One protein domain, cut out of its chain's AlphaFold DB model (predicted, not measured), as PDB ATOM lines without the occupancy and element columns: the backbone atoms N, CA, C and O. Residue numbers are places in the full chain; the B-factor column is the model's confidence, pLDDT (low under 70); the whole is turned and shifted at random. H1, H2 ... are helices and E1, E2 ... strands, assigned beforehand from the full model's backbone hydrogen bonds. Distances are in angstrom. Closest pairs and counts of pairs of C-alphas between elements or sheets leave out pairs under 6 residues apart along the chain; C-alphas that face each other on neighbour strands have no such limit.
ATOM      1  N   SER A   4     246.044 188.925 207.823       92.81
ATOM      2  CA  SER A   4     245.988 189.705 209.059       92.81
ATOM      3  C   SER A   4     246.109 188.777 210.269       92.81
ATOM      4  O   SER A   4     245.786 187.589 210.201       92.81
ATOM      5  N   TYR A   5     246.623 189.328 211.361       95.81
ATOM      6  CA  TYR A   5     246.739 188.680 212.659       95.81
ATOM      7  C   TYR A   5     246.192 189.622 213.718       95.81
ATOM      8  O   TYR A   5     246.445 190.828 213.660       95.81
ATOM      9  N   GLU A   6     245.466 189.059 214.674       97.19
ATOM     10  CA  GLU A   6     244.866 189.797 215.774       97.19
ATOM     11  C   GLU A   6     245.790 189.799 216.992       97.19
ATOM     12  O   GLU A   6     246.404 188.784 217.323       97.19
ATOM     13  N   TYR A   7     245.891 190.950 217.648       96.62
ATOM     14  CA  TYR A   7     246.687 191.164 218.849       96.62
ATOM     15  C   TYR A   7     245.820 191.798 219.931       96.62
ATOM     16  O   TYR A   7     245.073 192.731 219.642       96.62
ATOM     17  N   VAL A   8     245.953 191.330 221.168       96.25
ATOM     18  CA  VAL A   8     245.029 191.612 222.271       96.25
ATOM     19  C   VAL A   8     245.724 192.417 223.363       96.25
ATOM     20  O   VAL A   8     246.823 192.064 223.793       96.25
ATOM     21  N   CYS A   9     245.083 193.499 223.810       94.38
ATOM     22  CA  CYS A   9     245.526 194.279 224.962       94.38
ATOM     23  C   CYS A   9     245.456 193.428 226.240       94.38
ATOM     24  O   CYS A   9     244.390 192.876 226.507       94.38
ATOM     25  N   PRO A  10     246.517 193.369 227.063       90.88
ATOM     26  CA  PRO A  10     246.503 192.564 228.286       90.88
ATOM     27  C   PRO A  10     245.528 193.089 229.351       90.88
ATOM     28  O   PRO A  10     245.048 192.309 230.161       90.88
ATOM     29  N   GLU A  11     245.199 194.383 229.320       90.56
ATOM     30  CA  GLU A  11     244.401 195.041 230.366       90.56
ATOM     31  C   GLU A  11     242.895 195.080 230.080       90.56
ATOM     32  O   GLU A  11     242.076 194.984 230.989       90.56
ATOM     33  N   CYS A  12     242.503 195.288 228.819       93.12
ATOM     34  CA  CYS A  12     241.098 195.522 228.450       93.12
ATOM     35  C   CYS A  12     240.604 194.653 227.296       93.12
ATOM     36  O   CYS A  12     239.533 194.920 226.754       93.12
ATOM     37  N   GLU A  13     241.421 193.691 226.862       92.94
ATOM     38  CA  GLU A  13     241.106 192.744 225.787       92.94
ATOM     39  C   GLU A  13     240.804 193.392 224.424       92.94
ATOM     40  O   GLU A  13     240.398 192.724 223.478       92.94
ATOM     41  N   ASN A  14     241.050 194.700 224.274       94.81
ATOM     42  CA  ASN A  14     240.896 195.381 222.997       94.81
ATOM     43  C   ASN A  14     241.803 194.748 221.944       94.81
ATOM     44  O   ASN A  14     243.020 194.659 222.143       94.81
ATOM     45  N   THR A  15     241.224 194.395 220.802       96.00
ATOM     46  CA  THR A  15     241.945 193.721 219.731       96.00
ATOM     47  C   THR A  15     242.361 194.677 218.618       96.00
ATOM     48  O   THR A  15     241.729 195.706 218.374       96.00
ATOM     49  N   VAL A  16     243.471 194.363 217.948       95.94
ATOM     50  CA  VAL A  16     243.906 195.052 216.728       95.94
ATOM     51  C   VAL A  16     244.459 194.103 215.691       95.94
ATOM     52  O   VAL A  16     245.217 193.189 216.002       95.94
ATOM     53  N   GLU A  17     244.158 194.399 214.431       96.31
ATOM     54  CA  GLU A  17     244.665 193.647 213.291       96.31
ATOM     55  C   GLU A  17     245.951 194.258 212.715       96.31
ATOM     56  O   GLU A  17     246.084 195.480 212.546       96.31
ATOM     57  N   ARG A  18     246.914 193.390 212.379       94.50
ATOM     58  CA  ARG A  18     248.156 193.748 211.680       94.50
ATOM     59  C   ARG A  18     248.522 192.728 210.608       94.50
ATOM     60  O   ARG A  18     248.302 191.534 210.764       94.50
ATOM     61  N   ASP A  19     249.179 193.210 209.558       94.44
ATOM     62  CA  ASP A  19     249.578 192.425 208.379       94.44
ATOM     63  C   ASP A  19     250.920 191.683 208.534       94.44
ATOM     64  O   ASP A  19     251.494 191.180 207.566       94.44
ATOM     65  N   PHE A  20     251.465 191.643 209.749       90.62
ATOM     66  CA  PHE A  20     252.713 190.961 210.064       90.62
ATOM     67  C   PHE A  20     252.502 189.998 211.230       90.62
ATOM     68  O   PHE A  20     251.672 190.237 212.109       90.62
ATOM     69  N   ARG A  21     253.262 188.899 211.220       92.06
ATOM     70  CA  ARG A  21     253.161 187.807 212.189       92.06
ATOM     71  C   ARG A  21     254.360 187.839 213.128       92.06
ATOM     72  O   ARG A  21     255.465 187.488 212.730       92.06
ATOM     73  N   VAL A  22     254.133 188.296 214.353       93.12
ATOM     74  CA  VAL A  22     255.084 188.252 215.473       93.12
ATOM     75  C   VAL A  22     254.331 187.805 216.732       93.12
ATOM     76  O   VAL A  22     253.102 187.798 216.709       93.12
ATOM     77  N   PRO A  23     254.997 187.386 217.817       93.00
ATOM     78  CA  PRO A  23     254.297 186.959 219.035       93.00
ATOM     79  C   PRO A  23     253.579 188.093 219.770       93.00
ATOM     80  O   PRO A  23     252.496 187.894 220.319       93.00
ATOM     81  N   SER A  24     254.181 189.283 219.772       94.31
ATOM     82  CA  SER A  24     253.661 190.453 220.467       94.31
ATOM     83  C   SER A  24     254.012 191.752 219.745       94.31
ATOM     84  O   SER A  24     254.971 191.819 218.970       94.31
ATOM     85  N   ILE A  25     253.221 192.795 219.994       94.31
ATOM     86  CA  ILE A  25     253.468 194.160 219.521       94.31
ATOM     87  C   ILE A  25     253.349 195.138 220.681       94.31
ATOM     88  O   ILE A  25     252.443 195.019 221.495       94.31
ATOM     89  N   VAL A  26     254.215 196.146 220.731       93.31
ATOM     90  CA  VAL A  26     254.124 197.199 221.750       93.31
ATOM     91  C   VAL A  26     253.371 198.391 221.180       93.31
ATOM     92  O   VAL A  26     253.750 198.918 220.129       93.31
ATOM     93  N   ARG A  27     252.294 198.817 221.843       93.81
ATOM     94  CA  ARG A  27     251.509 199.984 221.416       93.81
ATOM     95  C   ARG A  27     250.734 200.617 222.564       93.81
ATOM     96  O   ARG A  27     250.472 199.988 223.583       93.81
ATOM     97  N   SER A  28     250.301 201.855 222.342       95.12
ATOM     98  CA  SER A  28     249.301 202.496 223.195       95.12
ATOM     99  C   SER A  28     247.917 201.897 222.951       95.12
ATOM    100  O   SER A  28     247.536 201.660 221.798       95.12
ATOM    101  N   CYS A  29     247.175 201.679 224.033       94.44
ATOM    102  CA  CYS A  29     245.797 201.214 223.982       94.44
ATOM    103  C   CYS A  29     244.820 202.324 223.580       94.44
ATOM    104  O   CYS A  29     244.913 203.443 224.072       94.44
ATOM    105  N   GLU A  30     243.852 202.000 222.718       92.19
ATOM    106  CA  GLU A  30     242.780 202.929 222.318       92.19
ATOM    107  C   GLU A  30     241.803 203.230 223.459       92.19
ATOM    108  O   GLU A  30     241.193 204.296 223.474       92.19
ATOM    109  N   ASN A  31     241.728 202.336 224.450       94.31
ATOM    110  CA  ASN A  31     240.945 202.509 225.674       94.31
ATOM    111  C   ASN A  31     241.751 203.148 226.823       94.31
ATOM    112  O   ASN A  31     241.320 203.089 227.968       94.31
ATOM    113  N   ASP A  32     242.919 203.734 226.533       92.44
ATOM    114  CA  ASP A  32     243.753 204.475 227.497       92.44
ATOM    115  C   ASP A  32     244.308 203.643 228.677       92.44
ATOM    116  O   ASP A  32     244.636 204.169 229.735       92.44
ATOM    117  N   CYS A  33     244.491 202.330 228.490       90.62
ATOM    118  CA  CYS A  33     245.162 201.466 229.477       90.62
ATOM    119  C   CYS A  33     246.665 201.767 229.639       90.62
ATOM    120  O   CYS A  33     247.289 201.303 230.585       90.62
ATOM    121  N   GLY A  34     247.261 202.518 228.706       90.50
ATOM    122  CA  GLY A  34     248.694 202.804 228.673       90.50
ATOM    123  C   GLY A  34     249.414 202.198 227.467       90.50
ATOM    124  O   GLY A  34     248.800 201.900 226.438       90.50
ATOM    125  N   PHE A  35     250.738 202.095 227.579       90.88
ATOM    126  CA  PHE A  35     251.640 201.574 226.551       90.88
ATOM    127  C   PHE A  35     252.152 200.201 226.975       90.88
ATOM    128  O   PHE A  35     252.907 200.116 227.940       90.88
ATOM    129  N   ASP A  36     251.736 199.158 226.259       90.88
ATOM    130  CA  ASP A  36     251.977 197.778 226.684       90.88
ATOM    131  C   ASP A  36     252.102 196.791 225.510       90.88
ATOM    132  O   ASP A  36     251.881 197.145 224.342       90.88
ATOM    133  N   HIS A  37     252.469 195.549 225.829       92.00
ATOM    134  CA  HIS A  37     252.610 194.420 224.922       92.00
ATOM    135  C   HIS A  37     251.261 193.768 224.649       92.00
ATOM    136  O   HIS A  37     250.684 193.076 225.480       92.00
ATOM    137  N   TYR A  38     250.785 193.934 223.425       95.25
ATOM    138  CA  TYR A  38     249.661 193.178 222.915       95.25
ATOM    139  C   TYR A  38     250.157 191.821 222.427       95.25
ATOM    140  O   TYR A  38     251.097 191.763 221.631       95.25
ATOM    141  N   ILE A  39     249.511 190.740 222.853       95.94
ATOM    142  CA  ILE A  39     249.881 189.370 222.476       95.94
ATOM    143  C   ILE A  39     248.984 188.884 221.341       95.94
ATOM    144  O   ILE A  39     247.802 189.217 221.298       95.94
ATOM    145  N   ARG A  40     249.538 188.109 220.405       96.25
ATOM    146  CA  ARG A  40     248.765 187.545 219.295       96.25
ATOM    147  C   ARG A  40     247.671 186.598 219.812       96.25
ATOM    148  O   ARG A  40     247.950 185.737 220.644       96.25
ATOM    149  N   ALA A  41     246.443 186.754 219.322       95.88
ATOM    150  CA  ALA A  41     245.264 186.068 219.858       95.88
ATOM    151  C   ALA A  41     245.388 184.530 219.823       95.88
ATOM    152  O   ALA A  41     245.091 183.864 220.808       95.88
ATOM    153  N   ASP A  42     245.940 183.964 218.745       94.81
ATOM    154  CA  ASP A  42     246.173 182.514 218.599       94.81
ATOM    155  C   ASP A  42     247.173 181.938 219.621       94.81
ATOM    156  O   ASP A  42     247.166 180.735 219.889       94.81
ATOM    157  N   LEU A  43     248.065 182.768 220.173       95.00
ATOM    158  CA  LEU A  43     248.949 182.368 221.268       95.00
ATOM    159  C   LEU A  43     248.199 182.365 222.596       95.00
ATOM    160  O   LEU A  43     248.395 181.440 223.383       95.00
ATOM    161  N   LEU A  44     247.331 183.353 222.829       93.75
ATOM    162  CA  LEU A  44     246.509 183.419 224.040       93.75
ATOM    163  C   LEU A  44     245.554 182.232 224.137       93.75
ATOM    164  O   LEU A  44     245.506 181.593 225.181       93.75
ATOM    165  N   GLU A  45     244.909 181.841 223.038       92.25
ATOM    166  CA  GLU A  45     244.042 180.651 223.005       92.25
ATOM    167  C   GLU A  45     244.780 179.374 223.453       92.25
ATOM    168  O   GLU A  45     244.235 178.529 224.163       92.25
ATOM    169  N   LYS A  46     246.051 179.223 223.064       91.81
ATOM    170  CA  LYS A  46     246.880 178.072 223.460       91.81
ATOM    171  C   LYS A  46     247.340 178.153 224.907       91.81
ATOM    172  O   LYS A  46     247.425 177.130 225.578       91.81
ATOM    173  N   VAL A  47     247.644 179.359 225.374       91.44
ATOM    174  CA  VAL A  47     247.976 179.628 226.773       91.44
ATOM    175  C   VAL A  47     246.787 179.294 227.676       91.44
ATOM    176  O   VAL A  47     246.957 178.635 228.695       91.44
ATOM    177  N   GLU A  48     245.570 179.668 227.293       87.19
ATOM    178  CA  GLU A  48     244.358 179.331 228.048       87.19
ATOM    179  C   GLU A  48     244.070 177.825 228.075       87.19
ATOM    180  O   GLU A  48     243.474 177.322 229.028       87.19
ATOM    181  N   ALA A  49     244.545 177.083 227.072       86.75
ATOM    182  CA  ALA A  49     244.416 175.631 227.005       86.75
ATOM    183  C   ALA A  49     245.387 174.862 227.930       86.75
ATOM    184  O   ALA A  49     245.291 173.636 228.002       86.75
ATOM    185  N   VAL A  50     246.302 175.539 228.641       85.31
ATOM    186  CA  VAL A  50     247.185 174.903 229.639       85.31
ATOM    187  C   VAL A  50     246.321 174.292 230.758       85.31
ATOM    188  O   VAL A  50     245.521 175.032 231.345       85.31
ATOM    189  N   PRO A  51     246.448 172.990 231.084       86.06
ATOM    190  CA  PRO A  51     245.699 172.358 232.174       86.06
ATOM    191  C   PRO A  51     245.963 173.025 233.526       86.06
ATOM    192  O   PRO A  51     247.096 173.390 233.815       86.06
ATOM    193  N   GLU A  52     244.941 173.152 234.380       86.31
ATOM    194  CA  GLU A  52     245.088 173.782 235.706       86.31
ATOM    195  C   GLU A  52     246.159 173.115 236.581       86.31
ATOM    196  O   GLU A  52     246.838 173.801 237.335       86.31
ATOM    197  N   GLU A  53     246.354 171.802 236.444       86.75
ATOM    198  CA  GLU A  53     247.381 171.039 237.168       86.75
ATOM    199  C   GLU A  53     248.823 171.376 236.756       86.75
ATOM    200  O   GLU A  53     249.744 171.184 237.550       86.75
ATOM    201  N   ASP A  54     249.006 171.916 235.547       84.50
ATOM    202  CA  ASP A  54     250.298 172.342 235.004       84.50
ATOM    203  C   ASP A  54     250.522 173.859 235.167       84.50
ATOM    204  O   ASP A  54     251.602 174.377 234.864       84.50
ATOM    205  N   ARG A  55     249.509 174.601 235.640       88.25
ATOM    206  CA  ARG A  55     249.613 176.045 235.876       88.25
ATOM    207  C   ARG A  55     250.348 176.312 237.197       88.25
ATOM    208  O   ARG A  55     250.037 175.690 238.209       88.25
ATOM    209  N   PRO A  56     251.304 177.258 237.235       87.44
ATOM    210  CA  PRO A  56     251.877 177.735 238.490       87.44
ATOM    211  C   PRO A  56     250.815 178.424 239.362       87.44
ATOM    212  O   PRO A  56     249.864 178.997 238.836       87.44
ATOM    213  N   ASP A  57     251.033 178.452 240.681       86.81
ATOM    214  CA  ASP A  57     250.090 179.014 241.668       86.81
ATOM    215  C   ASP A  57     249.652 180.461 241.360       86.81
ATOM    216  O   ASP A  57     248.534 180.856 241.669       86.81
ATOM    217  N   GLU A  58     250.522 181.253 240.728       89.38
ATOM    218  CA  GLU A  58     250.285 182.668 240.410       89.38
ATOM    219  C   GLU A  58     249.680 182.882 239.009       89.38
ATOM    220  O   GLU A  58     249.640 184.013 238.533       89.38
ATOM    221  N   TRP A  59     249.270 181.821 238.300       90.06
ATOM    222  CA  TRP A  59     248.938 181.888 236.872       90.06
ATOM    223  C   TRP A  59     247.944 182.990 236.522       90.06
ATOM    224  O   TRP A  59     248.192 183.750 235.591       90.06
ATOM    225  N   ASP A  60     246.850 183.119 237.268       86.31
ATOM    226  CA  ASP A  60     245.804 184.100 236.968       86.31
ATOM    227  C   ASP A  60     246.244 185.550 237.228       86.31
ATOM    228  O   ASP A  60     245.717 186.470 236.607       86.31
ATOM    229  N   GLU A  61     247.256 185.751 238.075       88.19
ATOM    230  CA  GLU A  61     247.841 187.059 238.398       88.19
ATOM    231  C   GLU A  61     248.946 187.471 237.411       88.19
ATOM    232  O   GLU A  61     249.404 188.613 237.413       88.19
ATOM    233  N   MET A  62     249.405 186.542 236.567       89.56
ATOM    234  CA  MET A  62     250.447 186.806 235.585       89.56
ATOM    235  C   MET A  62     249.906 187.574 234.379       89.56
ATOM    236  O   MET A  62     248.843 187.258 233.835       89.56
ATOM    237  N   ASP A  63     250.711 188.521 233.896       87.81
ATOM    238  CA  ASP A  63     250.488 189.141 232.598       87.81
ATOM    239  C   ASP A  63     250.576 188.107 231.456       87.81
ATOM    240  O   ASP A  63     251.135 187.007 231.576       87.81
ATOM    241  N   ASN A  64     249.994 188.471 230.317       88.31
ATOM    242  CA  ASN A  64     249.905 187.587 229.163       88.31
ATOM    243  C   ASN A  64     251.276 187.226 228.566       88.31
ATOM    244  O   ASN A  64     251.441 186.125 228.040       88.31
ATOM    245  N   GLU A  65     252.274 188.106 228.664       88.75
ATOM    246  CA  GLU A  65     253.628 187.826 228.177       88.75
ATOM    247  C   GLU A  65     254.289 186.714 229.005       88.75
ATOM    248  O   GLU A  65     254.818 185.737 228.464       88.75
ATOM    249  N   LYS A  66     254.195 186.810 230.332       90.44
ATOM    250  CA  LYS A  66     254.725 185.829 231.275       90.44
ATOM    251  C   LYS A  66     253.991 184.495 231.134       90.44
ATOM    252  O   LYS A  66     254.638 183.449 231.195       90.44
ATOM    253  N   LYS A  67     252.677 184.505 230.881       91.81
ATOM    254  CA  LYS A  67     251.910 183.285 230.572       91.81
ATOM    255  C   LYS A  67     252.388 182.608 229.280       91.81
ATOM    256  O   LYS A  67     252.609 181.398 229.286       91.81
ATOM    257  N   VAL A  68     252.647 183.364 228.206       92.31
ATOM    258  CA  VAL A  68     253.252 182.831 226.963       92.31
ATOM    259  C   VAL A  68     254.630 182.222 227.232       92.31
ATOM    260  O   VAL A  68     254.926 181.125 226.755       92.31
ATOM    261  N   TYR A  69     255.470 182.897 228.020       90.06
ATOM    262  CA  TYR A  69     256.785 182.378 228.398       90.06
ATOM    263  C   TYR A  69     256.691 181.049 229.160       90.06
ATOM    264  O   TYR A  69     257.426 180.108 228.857       90.06
ATOM    265  N   VAL A  70     255.775 180.943 230.126       89.94
ATOM    266  CA  VAL A  70     255.566 179.692 230.865       89.94
ATOM    267  C   VAL A  70     255.011 178.602 229.950       89.94
ATOM    268  O   VAL A  70     255.546 177.499 229.959       89.94
ATOM    269  N   ALA A  71     254.039 178.899 229.085       91.62
ATOM    270  CA  ALA A  71     253.514 177.919 228.134       91.62
ATOM    271  C   ALA A  71     254.597 177.378 227.176       91.62
ATOM    272  O   ALA A  71     254.571 176.198 226.828       91.62
ATOM    273  N   LEU A  72     255.583 178.198 226.786       90.81
ATOM    274  CA  LEU A  72     256.766 177.735 226.042       90.81
ATOM    275  C   LEU A  72     257.661 176.826 226.889       90.81
ATOM    276  O   LEU A  72     258.159 175.813 226.399       90.81
ATOM    277  N   LYS A  73     257.887 177.193 228.154       88.12
ATOM    278  CA  LYS A  73     258.720 176.426 229.087       88.12
ATOM    279  C   LYS A  73     258.129 175.045 229.387       88.12
ATOM    280  O   LYS A  73     258.885 174.078 229.437       88.12
ATOM    281  N   GLU A  74     256.811 174.957 229.533       87.19
ATOM    282  CA  GLU A  74     256.082 173.706 229.787       87.19
ATOM    283  C   GLU A  74     255.756 172.928 228.494       87.19
ATOM    284  O   GLU A  74     255.221 171.824 228.537       87.19
ATOM    285  N   GLY A  75     256.115 173.465 227.320       88.25
ATOM    286  CA  GLY A  75     255.987 172.778 226.032       88.25
ATOM    287  C   GLY A  75     254.580 172.779 225.425       88.25
ATOM    288  O   GLY A  75     254.362 172.115 224.411       88.25
ATOM    289  N   VAL A  76     253.641 173.532 226.005       89.31
ATOM    290  CA  VAL A  76     252.295 173.761 225.447       89.31
ATOM    291  C   VAL A  76     252.371 174.647 224.204       89.31
ATOM    292  O   VAL A  76     251.674 174.415 223.217       89.31
ATOM    293  N   LEU A  77     253.269 175.633 224.234       92.50
ATOM    294  CA  LEU A  77     253.699 176.381 223.061       92.50
ATOM    295  C   LEU A  77     255.055 175.879 222.573       92.50
ATOM    296  O   LEU A  77     255.924 175.469 223.341       92.50
TER     297      LEU A  77
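AT A GLANCE: This is residues 4 to 77 of the 83 residues of an uncharacterized protein of Natronomonas sp. F19-13 (UniProt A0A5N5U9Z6). A small four-stranded sheet, curled like part of a barrel, makes one end of this model, and two helices that meet at a steep angle make the other end, with the long loop of residues 49 to 63 folding back between them along the chain. H1 follows strand E4 with no residue between them, the chain turning there, and stands up from the sheet, while H2 only grazes the sheet with its residues 64 to 68. The printed part has 74 residues, with four named strands followed by two named helices: E1, E2, E3, E4, H1, H2. The sheet's order is E2 E1 E4 E3, all antiparallel, and the class is mixed, helices and strands. The whole is compact, with a radius of gyration of the C-alphas of 12.4 A, yet only just elongated in outline, spanning 35 by 23 by 14 A.

HOW THE PARTS SIT: Start with E1, residues 5 to 8, and E2, residues 15 to 18: they form an antiparallel hairpin at 148 degrees, where N 7 and O 16 are 2.9 A apart, within hydrogen-bond range. Next come E3, residues 24 to 28, and E4, residues 35 to 40, a second antiparallel hairpin at 146 degrees, with N 38 and O 25 at 2.8 A. Look at N 8 and O 39, 2.8 A apart, where E1 and E4 are antiparallel neighbours at 132 degrees. The pairing of E4 is staggered: residues 35 to 39 pair with E3 and residues 39 to 40 with E1. E2 and E3 are edge strands and are apart; the sheet is strongly twisted. H1, residues 41 to 48, is on the sheet at a height over the sheet of 10.4 A and stands up from it, its line rising 52 degrees out of the local plane. The closest C-alphas of E1 and H1 are those of Tyr 7 and Ala 41, 5.4 A apart. H2, residues 64 to 73, only grazes the sheet; its closest C-alpha pair with E4 is Asn 64 and Ile 39, 6.9 A. H1 and H2 touch, closest at the C-alphas of Val 47 and Ala 71, 6.0 A, at a steep tilt of 66 degrees, the same way. Every O i to N i+4 pair is within hydrogen-bond range in H2, and 3 of 4 are in H1.

IN THESE COORDINATES: Find C-alpha 5 at (246.739, 188.680, 212.659), where E1 begins; E1 and E2 are each 10.2 A long. E3 measures 13.1 A, and E4 runs 16.1 A to C-alpha 40 at (248.765, 187.545, 219.295). H1 follows over 10.6 A, and H2 over 14.2 A to C-alpha 73 at (258.720, 176.426, 229.087).

THE WHOLE: The two C-alphas farthest apart are those of Asp 19 and Glu 53, 35.9 A. The printed part has no cut, and the link from H1 to H2, 15 residues, is long. Mean pLDDT of the printed part is 91.6, and no printed residue is under 70.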